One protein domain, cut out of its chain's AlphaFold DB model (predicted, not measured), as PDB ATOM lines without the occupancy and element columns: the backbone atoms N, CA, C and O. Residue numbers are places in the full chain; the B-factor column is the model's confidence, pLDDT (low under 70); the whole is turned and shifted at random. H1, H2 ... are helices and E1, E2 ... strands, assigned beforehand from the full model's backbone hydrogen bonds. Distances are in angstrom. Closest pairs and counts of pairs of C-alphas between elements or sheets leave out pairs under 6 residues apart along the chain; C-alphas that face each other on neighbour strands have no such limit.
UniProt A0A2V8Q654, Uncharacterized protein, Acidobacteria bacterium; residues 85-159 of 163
ATOM      1  N   GLY A  85     206.003 192.264 155.809       85.31
ATOM      2  CA  GLY A  85     207.176 192.690 155.046       85.31
ATOM      3  C   GLY A  85     207.913 191.536 154.365       85.31
ATOM      4  O   GLY A  85     207.356 190.455 154.162       85.31
ATOM      5  N   PHE A  86     209.173 191.771 153.994       83.38
ATOM      6  CA  PHE A  86     210.047 190.726 153.457       83.38
ATOM      7  C   PHE A  86     210.185 189.568 154.455       83.38
ATOM      8  O   PHE A  86     210.360 189.794 155.646       83.38
ATOM      9  N   GLY A  87     210.098 188.327 153.968       81.00
ATOM     10  CA  GLY A  87     210.194 187.135 154.817       81.00
ATOM     11  C   GLY A  87     208.949 186.835 155.658       81.00
ATOM     12  O   GLY A  87     208.952 185.842 156.380       81.00
ATOM     13  N   PHE A  88     207.873 187.627 155.551       87.50
ATOM     14  CA  PHE A  88     206.643 187.359 156.293       87.50
ATOM     15  C   PHE A  88     206.000 186.030 155.872       87.50
ATOM     16  O   PHE A  88     205.715 185.782 154.694       87.50
ATOM     17  N   GLU A  89     205.673 185.220 156.876       87.88
ATOM     18  CA  GLU A  89     204.917 183.981 156.749       87.88
ATOM     19  C   GLU A  89     203.759 184.003 157.749       87.88
ATOM     20  O   GLU A  89     203.957 184.091 158.961       87.88
ATOM     21  N   GLY A  90     202.534 183.977 157.226       87.69
ATOM     22  CA  GLY A  90     201.326 183.950 158.039       87.69
ATOM     23  C   GLY A  90     200.533 182.661 157.843       87.69
ATOM     24  O   GLY A  90     200.857 181.859 156.966       87.69
ATOM     25  N   PRO A  91     199.455 182.458 158.618       91.00
ATOM     26  CA  PRO A  91     198.622 181.261 158.511       91.00
ATOM     27  C   PRO A  91     198.006 181.052 157.120       91.00
ATOM     28  O   PRO A  91     197.606 179.942 156.789       91.00
ATOM     29  N   GLN A  92     197.917 182.106 156.303       90.25
ATOM     30  CA  GLN A  92     197.400 182.059 154.934       90.25
ATOM     31  C   GLN A  92     198.524 181.963 153.885       90.25
ATOM     32  O   GLN A  92     198.262 182.084 152.690       90.25
ATOM     33  N   GLY A  93     199.765 181.738 154.320       86.06
ATOM     34  CA  GLY A  93     200.938 181.545 153.476       86.06
ATOM     35  C   GLY A  93     201.840 182.776 153.366       86.06
ATOM     36  O   GLY A  93     201.713 183.768 154.093       86.06
ATOM     37  N   LYS A  94     202.782 182.695 152.424       85.56
ATOM     38  CA  LYS A  94     203.795 183.723 152.143       85.56
ATOM     39  C   LYS A  94     203.288 184.711 151.098       85.56
ATOM     40  O   LYS A  94     202.585 184.319 150.167       85.56
ATOM     41  N   ALA A  95     203.712 185.969 151.193       71.12
ATOM     42  CA  ALA A  95     203.568 186.913 150.089       71.12
ATOM     43  C   ALA A  95     204.903 187.535 149.707       71.12
ATOM     44  O   ALA A  95     205.717 187.897 150.550       71.12
ATOM     45  N   ASN A  96     205.066 187.719 148.400       72.44
ATOM     46  CA  ASN A  96     206.147 188.502 147.829       72.44
ATOM     47  C   ASN A  96     205.728 189.973 147.845       72.44
ATOM     48  O   ASN A  96     204.987 190.425 146.968       72.44
ATOM     49  N   LEU A  97     206.155 190.701 148.874       73.38
ATOM     50  CA  LEU A  97     205.960 192.143 148.953       73.38
ATOM     51  C   LEU A  97     207.052 192.850 148.137       73.38
ATOM     52  O   LEU A  97     208.213 192.443 148.157       73.38
ATOM     53  N   ARG A  98     206.665 193.889 147.389       68.38
ATOM     54  CA  ARG A  98     207.570 194.742 146.601       68.38
ATOM     55  C   ARG A  98     207.712 196.108 147.278       68.38
ATOM     56  O   ARG A  98     206.817 196.518 148.005       68.38
ATOM     57  N   ASN A  99     208.826 196.784 147.015       61.41
ATOM     58  CA  ASN A  99     209.143 198.124 147.517       61.41
ATOM     59  C   ASN A  99     208.998 199.167 146.378       61.41
ATOM     60  O   ASN A  99     209.260 198.786 145.231       61.41
ATOM     61  N   PRO A 100     208.655 200.449 146.643       58.78
ATOM     62  CA  PRO A 100     208.369 201.061 147.949       58.78
ATOM     63  C   PRO A 100     207.099 200.505 148.601       58.78
ATOM     64  O   PRO A 100     206.126 200.227 147.911       58.78
ATOM     65  N   SER A 101     207.146 200.281 149.916       71.06
ATOM     66  CA  SER A 101     206.019 199.765 150.698       71.06
ATOM     67  C   SER A 101     205.174 200.904 151.261       71.06
ATOM     68  O   SER A 101     205.643 201.655 152.118       71.06
ATOM     69  N   ASP A 102     203.912 200.978 150.852       74.25
ATOM     70  CA  ASP A 102     202.940 201.888 151.460       74.25
ATOM     71  C   ASP A 102     202.326 201.225 152.703       74.25
ATOM     72  O   ASP A 102     201.401 200.413 152.605       74.25
ATOM     73  N   ASN A 103     202.880 201.528 153.884       81.56
ATOM     74  CA  ASN A 103     202.451 200.933 155.153       81.56
ATOM     75  C   ASN A 103     201.357 201.769 155.828       81.56
ATOM     76  O   ASN A 103     201.552 202.947 156.119       81.56
ATOM     77  N   THR A 104     200.240 201.135 156.178       89.12
ATOM     78  CA  THR A 104     199.186 201.712 157.030       89.12
ATOM     79  C   THR A 104     198.907 200.785 158.209       89.12
ATOM     80  O   THR A 104     198.928 199.562 158.058       89.12
ATOM     81  N   ILE A 105     198.643 201.348 159.391       91.88
ATOM     82  CA  ILE A 105     198.435 200.587 160.628       91.88
ATOM     83  C   ILE A 105     197.221 201.096 161.409       91.88
ATOM     84  O   ILE A 105     196.989 202.300 161.511       91.88
ATOM     85  N   ALA A 106     196.472 200.170 162.000       93.69
ATOM     86  CA  ALA A 106     195.423 200.447 162.972       93.69
ATOM     87  C   ALA A 106     195.626 199.569 164.213       93.69
ATOM     88  O   ALA A 106     195.967 198.389 164.108       93.69
ATOM     89  N   VAL A 107     195.406 200.139 165.397       95.12
ATOM     90  CA  VAL A 107     195.625 199.456 166.679       95.12
ATOM     91  C   VAL A 107     194.333 199.465 167.487       95.12
ATOM     92  O   VAL A 107     193.841 200.520 167.877       95.12
ATOM     93  N   GLY A 108     193.781 198.278 167.735       94.38
ATOM     94  CA  GLY A 108     192.666 198.062 168.655       94.38
ATOM     95  C   GLY A 108     193.141 197.630 170.050       94.38
ATOM     96  O   GLY A 108     194.342 197.569 170.306       94.38
ATOM     97  N   PRO A 109     192.220 197.268 170.961       96.06
ATOM     98  CA  PRO A 109     192.580 196.820 172.311       96.06
ATOM     99  C   PRO A 109     193.468 195.569 172.328       96.06
ATOM    100  O   PRO A 109     194.397 195.485 173.123       96.06
ATOM    101  N   ASP A 110     193.192 194.627 171.420       97.19
ATOM    102  CA  ASP A 110     193.839 193.309 171.375       97.19
ATOM    103  C   ASP A 110     194.444 192.967 170.000       97.19
ATOM    104  O   ASP A 110     195.067 191.924 169.844       97.19
ATOM    105  N   HIS A 111     194.278 193.816 168.983       97.31
ATOM    106  CA  HIS A 111     194.732 193.512 167.622       97.31
ATOM    107  C   HIS A 111     195.489 194.686 167.015       97.31
ATOM    108  O   HIS A 111     195.131 195.843 167.237       97.31
ATOM    109  N   ILE A 112     196.495 194.373 166.207       95.81
ATOM    110  CA  ILE A 112     197.150 195.318 165.301       95.81
ATOM    111  C   ILE A 112     196.820 194.863 163.888       95.81
ATOM    112  O   ILE A 112     197.069 193.711 163.542       95.81
ATOM    113  N   VAL A 113     196.253 195.751 163.083       95.62
ATOM    114  CA  VAL A 113     195.985 195.509 161.666       95.62
ATOM    115  C   VAL A 113     196.978 196.328 160.866       95.62
ATOM    116  O   VAL A 113     197.108 197.530 161.091       95.62
ATOM    117  N   GLN A 114     197.672 195.679 159.941       93.31
ATOM    118  CA  GLN A 114     198.626 196.328 159.057       93.31
ATOM    119  C   GLN A 114     198.267 196.032 157.609       93.31
ATOM    120  O   GLN A 114     197.952 194.892 157.259       93.31
ATOM    121  N   ILE A 115     198.353 197.060 156.775       90.19
ATOM    122  CA  ILE A 115     198.273 196.964 155.323       90.19
ATOM    123  C   ILE A 115     199.613 197.414 154.755       90.19
ATOM    124  O   ILE A 115     200.141 198.441 155.178       90.19
ATOM    125  N   VAL A 116     200.148 196.636 153.817       88.69
ATOM    126  CA  VAL A 116     201.346 196.971 153.047       88.69
ATOM    127  C   VAL A 116     201.068 196.731 151.576       88.69
ATOM    128  O   VAL A 116     200.816 195.592 151.160       88.69
ATOM    129  N   ASN A 117     201.113 197.805 150.790       84.88
ATOM    130  CA  ASN A 117     200.648 197.822 149.406       84.88
ATOM    131  C   ASN A 117     199.202 197.296 149.327       84.88
ATOM    132  O   ASN A 117     198.256 197.940 149.763       84.88
ATOM    133  N   SER A 118     199.047 196.070 148.838       86.31
ATOM    134  CA  SER A 118     197.765 195.408 148.597       86.31
ATOM    135  C   SER A 118     197.587 194.143 149.456       86.31
ATOM    136  O   SER A 118     196.806 193.244 149.114       86.31
ATOM    137  N   ARG A 119     198.378 194.025 150.529       88.38
ATOM    138  CA  ARG A 119     198.403 192.897 151.469       88.38
ATOM    139  C   ARG A 119     198.026 193.372 152.862       88.38
ATOM    140  O   ARG A 119     198.438 194.447 153.274       88.38
ATOM    141  N   MET A 120     197.298 192.542 153.594       92.12
ATOM    142  CA  MET A 120     196.875 192.790 154.965       92.12
ATOM    143  C   MET A 120     197.323 191.652 155.882       92.12
ATOM    144  O   MET A 120     197.287 190.476 155.501       92.12
ATOM    145  N   ALA A 121     197.684 192.011 157.111       93.88
ATOM    146  CA  ALA A 121     197.905 191.089 158.211       93.88
ATOM    147  C   ALA A 121     197.280 191.619 159.510       93.88
ATOM    148  O   ALA A 121     197.135 192.826 159.710       93.88
ATOM    149  N   VAL A 122     196.914 190.696 160.396       95.62
ATOM    150  CA  VAL A 122     196.431 190.967 161.750       95.62
ATOM    151  C   VAL A 122     197.356 190.268 162.734       95.62
ATOM    152  O   VAL A 122     197.589 189.061 162.631       95.62
ATOM    153  N   PHE A 123     197.849 191.026 163.703       96.75
ATOM    154  CA  PHE A 123     198.732 190.567 164.764       96.75
ATOM    155  C   PHE A 123     198.043 190.680 166.121       96.75
ATOM    156  O   PHE A 123     197.142 191.505 166.311       96.75
ATOM    157  N   THR A 124     198.496 189.886 167.085       97.62
ATOM    158  CA  THR A 124     198.127 190.084 168.484       97.62
ATOM    159  C   THR A 124     198.657 191.422 168.987       97.62
ATOM    160  O   THR A 124     199.761 191.852 168.641       97.62
ATOM    161  N   LYS A 125     197.894 192.053 169.871       97.50
ATOM    162  CA  LYS A 125     198.375 193.066 170.803       97.50
ATOM    163  C   LYS A 125     198.159 192.554 172.213       97.50
ATOM    164  O   LYS A 125     197.080 192.054 172.524       97.50
ATOM    165  N   GLN A 126     199.172 192.719 173.057       97.00
ATOM    166  CA  GLN A 126     199.033 192.445 174.476       97.00
ATOM    167  C   GLN A 126     197.876 193.276 175.041       97.00
ATOM    168  O   GLN A 126     197.855 194.507 174.912       97.00
ATOM    169  N   GLY A 127     196.916 192.574 175.630       94.38
ATOM    170  CA  GLY A 127     195.629 193.106 176.049       94.38
ATOM    171  C   GLY A 127     194.863 192.075 176.872       94.38
ATOM    172  O   GLY A 127     195.455 191.213 177.519       94.38
ATOM    173  N   LYS A 128     193.533 192.141 176.844       96.56
ATOM    174  CA  LYS A 128     192.683 191.193 177.581       96.56
ATOM    175  C   LYS A 128     192.675 189.810 176.936       96.56
ATOM    176  O   LYS A 128     192.496 188.818 177.633       96.56
ATOM    177  N   ARG A 129     192.817 189.744 175.608       96.75
ATOM    178  CA  ARG A 129     192.682 188.496 174.837       96.75
ATOM    179  C   ARG A 129     194.006 187.792 174.570       96.75
ATOM    180  O   ARG A 129     194.009 186.578 174.405       96.75
ATOM    181  N   PHE A 130     195.111 188.533 174.501       97.19
ATOM    182  CA  PHE A 130     196.426 187.976 174.187       97.19
ATOM    183  C   PHE A 130     197.470 188.449 175.193       97.19
ATOM    184  O   PHE A 130     197.523 189.626 175.539       97.19
ATOM    185  N   GLY A 131     198.331 187.525 175.623       96.25
ATOM    186  CA  GLY A 131     199.416 187.815 176.564       96.25
ATOM    187  C   GLY A 131     200.634 188.497 175.937       96.25
ATOM    188  O   GLY A 131     201.484 188.993 176.668       96.25
ATOM    189  N   SER A 132     200.724 188.547 174.604       96.38
ATOM    190  CA  SER A 132     201.868 189.098 173.871       96.38
ATOM    191  C   SER A 132     201.451 189.866 172.616       96.38
ATOM    192  O   SER A 132     200.376 189.645 172.049       96.38
ATOM    193  N   THR A 133     202.321 190.774 172.173       97.56
ATOM    194  CA  THR A 133     202.168 191.552 170.934       97.56
ATOM    195  C   THR A 133     203.009 190.933 169.815       97.56
ATOM    196  O   THR A 133     204.123 190.490 170.073       97.56
ATOM    197  N   GLY A 134     202.498 190.937 168.581       94.75
ATOM    198  CA  GLY A 134     203.277 190.619 167.379       94.75
ATOM    199  C   GLY A 134     203.100 189.206 166.817       94.75
ATOM    200  O   GLY A 134     203.636 188.913 165.750       94.75
ATOM    201  N   LYS A 135     202.311 188.327 167.452       95.44
ATOM    202  CA  LYS A 135     202.000 187.016 166.861       95.44
ATOM    203  C   LYS A 135     201.030 187.193 165.694       95.44
ATOM    204  O   LYS A 135     199.968 187.787 165.866       95.44
ATOM    205  N   VAL A 136     201.338 186.600 164.542       95.00
ATOM    206  CA  VAL A 136     200.434 186.603 163.385       95.00
ATOM    207  C   VAL A 136     199.174 185.781 163.685       95.00
ATOM    208  O   VAL A 136     199.235 184.631 164.140       95.00
ATOM    209  N   LEU A 137     198.019 186.393 163.437       94.50
ATOM    210  CA  LEU A 137     196.694 185.775 163.506       94.50
ATOM    211  C   LEU A 137     196.091 185.596 162.109       94.50
ATOM    212  O   LEU A 137     195.359 184.639 161.869       94.50
ATOM    213  N   TYR A 138     196.403 186.517 161.198       94.00
ATOM    214  CA  TYR A 138     195.898 186.548 159.830       94.00
ATOM    215  C   TYR A 138     196.903 187.272 158.919       94.00
ATOM    216  O   TYR A 138     197.565 188.199 159.373       94.00
ATOM    217  N   GLY A 139     197.027 186.878 157.656       90.25
ATOM    218  CA  GLY A 139     197.988 187.396 156.673       90.25
ATOM    219  C   GLY A 139     198.588 186.262 155.829       90.25
ATOM    220  O   GLY A 139     198.750 185.147 156.313       90.25
ATOM    221  N   THR A 140     198.932 186.426 154.552       87.81
ATOM    222  CA  THR A 140     199.174 187.613 153.708       87.81
ATOM    223  C   THR A 140     198.023 187.916 152.741       87.81
ATOM    224  O   THR A 140     198.121 187.823 151.509       87.81
ATOM    225  N   VAL A 141     196.877 188.273 153.302       88.69
ATOM    226  CA  VAL A 141     195.634 188.293 152.533       88.69
ATOM    227  C   VAL A 141     195.537 189.552 151.682       88.69
ATOM    228  O   VAL A 141     195.997 190.619 152.076       88.69
ATOM    229  N   VAL A 142     194.972 189.420 150.483       88.62
ATOM    230  CA  VAL A 142     194.676 190.565 149.616       88.62
ATOM    231  C   VAL A 142     193.689 191.510 150.306       88.62
ATOM    232  O   VAL A 142     192.703 191.068 150.889       88.62
ATOM    233  N   THR A 143     193.944 192.814 150.254       85.44
ATOM    234  CA  THR A 143     193.131 193.814 150.966       85.44
ATOM    235  C   THR A 143     191.662 193.838 150.536       85.44
ATOM    236  O   THR A 143     190.791 194.060 151.375       85.44
ATOM    237  N   ASN A 144     191.343 193.499 149.282       83.56
ATOM    238  CA  ASN A 144     189.953 193.398 148.821       83.56
ATOM    239  C   ASN A 144     189.146 192.255 149.474       83.56
ATOM    240  O   ASN A 144     187.920 192.239 149.367       83.56
ATOM    241  N   ALA A 145     189.793 191.328 150.193       85.62
ATOM    242  CA  ALA A 145     189.101 190.287 150.956       85.62
ATOM    243  C   ALA A 145     188.175 190.861 152.041       85.62
ATOM    244  O   ALA A 145     187.172 190.232 152.372       85.62
ATOM    245  N   VAL A 146     188.458 192.070 152.546       84.25
ATOM    246  CA  VAL A 146     187.579 192.788 153.489       84.25
ATOM    247  C   VAL A 146     186.199 193.061 152.875       84.25
ATOM    248  O   VAL A 146     185.194 193.043 153.581       84.25
ATOM    249  N   PHE A 147     186.129 193.237 151.551       83.31
ATOM    250  CA  PHE A 147     184.892 193.468 150.797       83.31
ATOM    251  C   PHE A 147     184.276 192.175 150.239       83.31
ATOM    252  O   PHE A 147     183.376 192.208 149.391       83.31
ATOM    253  N   GLY A 148     184.742 191.012 150.703       80.81
ATOM    254  CA  GLY A 148     184.140 189.726 150.378       80.81
ATOM    255  C   GLY A 148     182.641 189.734 150.685       80.81
ATOM    256  O   GLY A 148     182.224 190.032 151.795       80.81
ATOM    257  N   GLY A 149     181.819 189.439 149.676       80.38
ATOM    258  CA  GLY A 149     180.356 189.421 149.809       80.38
ATOM    259  C   GLY A 149     179.644 190.756 149.556       80.38
ATOM    260  O   GLY A 149     178.445 190.729 149.311       80.38
ATOM    261  N   PHE A 150     180.350 191.893 149.503       77.56
ATOM    262  CA  PHE A 150     179.736 193.214 149.272       77.56
ATOM    263  C   PHE A 150     179.517 193.558 147.788       77.56
ATOM    264  O   PHE A 150     178.731 194.444 147.465       77.56
ATOM    265  N   GLY A 151     180.182 192.848 146.869       77.62
ATOM    266  CA  GLY A 151     180.087 193.117 145.429       77.62
ATOM    267  C   GLY A 151     180.823 194.394 144.991       77.62
ATOM    268  O   GLY A 151     181.596 194.976 145.748       77.62
ATOM    269  N   GLY A 152     180.625 194.798 143.733       79.94
ATOM    270  CA  GLY A 152     181.184 196.037 143.176       79.94
ATOM    271  C   GLY A 152     182.707 196.047 142.968       79.94
ATOM    272  O   GLY A 152     183.399 195.039 143.135       79.94
ATOM    273  N   GLN A 153     183.236 197.218 142.593       78.62
ATOM    274  CA  GLN A 153     184.661 197.394 142.270       78.62
ATOM    275  C   GLN A 153     185.576 197.141 143.474       78.62
ATOM    276  O   GLN A 153     186.657 196.585 143.303       78.62
ATOM    277  N   CYS A 154     185.114 197.440 144.692       73.81
ATOM    278  CA  CYS A 154     185.865 197.192 145.927       73.81
ATOM    279  C   CYS A 154     186.105 195.695 146.188       73.81
ATOM    280  O   CYS A 154     187.133 195.325 146.747       73.81
ATOM    281  N   LYS A 155     185.194 194.815 145.748       77.56
ATOM    282  CA  LYS A 155     185.426 193.362 145.750       77.56
ATOM    283  C   LYS A 155     186.356 192.945 144.607       77.56
ATOM    284  O   LYS A 155     187.183 192.052 144.782       77.56
ATOM    285  N   ALA A 156     186.198 193.546 143.430       75.38
ATOM    286  CA  ALA A 156     186.861 193.103 142.203       75.38
ATOM    287  C   ALA A 156     188.329 193.544 142.086       75.38
ATOM    288  O   ALA A 156     189.121 192.854 141.446       75.38
ATOM    289  N   ARG A 157     188.697 194.682 142.681       75.75
ATOM    290  CA  ARG A 157     190.007 195.314 142.500       75.75
ATOM    291  C   ARG A 157     190.690 195.542 143.833       75.75
ATOM    292  O   ARG A 157     190.049 195.759 144.854       75.75
ATOM    293  N   ASN A 158     192.017 195.517 143.795       67.75
ATOM    294  CA  ASN A 158     192.861 195.718 144.963       67.75
ATOM    295  C   ASN A 158     193.614 197.058 144.906       67.75
ATOM    296  O   ASN A 158     194.773 197.157 145.309       67.75
ATOM    297  N   ASN A 159     192.933 198.062 144.352       64.19
ATOM    298  CA  ASN A 159     193.434 199.410 144.133       64.19
ATOM    299  C   ASN A 159     192.582 200.356 144.986       64.19
ATOM    300  O   ASN A 159     191.356 200.285 144.935       64.19
TER     301      ASN A 159
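Overview. This is residues 85 to 159 of the 163 residues of an uncharacterized protein of Acidobacteria bacterium (UniProt A0A2V8Q654). A twisted sheet of four strands makes the body, with two short helices, H1 and H2, one after the other beyond one end of it. The first stretch, residues 85 to 102, has no named element; it folds back on itself where residues 89 to 90 pair with residues 93 to 94, antiparallel, and then crosses over one face of the sheet to reach the edge strand E1. The 75 printed residues hold E1, E2, E3, E4, H1 and H2 in chain order, and the sheet, in the order E1 - E2 - E3 - E4, is antiparallel. The class is mixed, helices and strands, with 34 residues in named elements, under half. The whole is compact, with a radius of gyration of the C-alphas of 13.1 A and spans of 38 by 28 by 20 A.

Along the chain. Begin at Gly 85; residues 85 to 102 hold no named element. Find C-alpha 103 at (202.451, 200.933, 155.153), where E1, residues 103 to 107, starts. E2 is residues 111 to 116, 16.4 A long, E3 119 to 124, 17.2 A, and E4 136 to 142, 15.4 A. H1, residues 143 to 147, leads to H2, residues 152 to 156, which ends at C-alpha 156, (186.861, 193.103, 142.203).

Arrangement. The strands form a meander, each the antiparallel neighbour of the one before, and successive strands form hairpins. Look for N 104 and O 115, 2.9 A apart, between E1 and E2; N 114 and O 121, 2.9 A, between E2 and E3; N 120 and O 141, 2.8 A, between E3 and E4. H1 is on the sheet but only grazes it, with residues 143 to 146. H1 and H2 touch, their closest C-alphas being those of Phe 147 and Lys 155, 5.1 A apart. The one O i to N i+4 pair is within hydrogen-bond range in H2; H1 has 0 of 1, but 2 of 2 O i to N i+3 pairs.

Size, cuts and confidence. The C-alphas farthest apart, those of Gly 131 and Gly 152, are 38.9 A apart. The printed part has no cut, and E3 to E4 is a long link. Confidence is under 70 at residues 98 to 100 and 158 to 159.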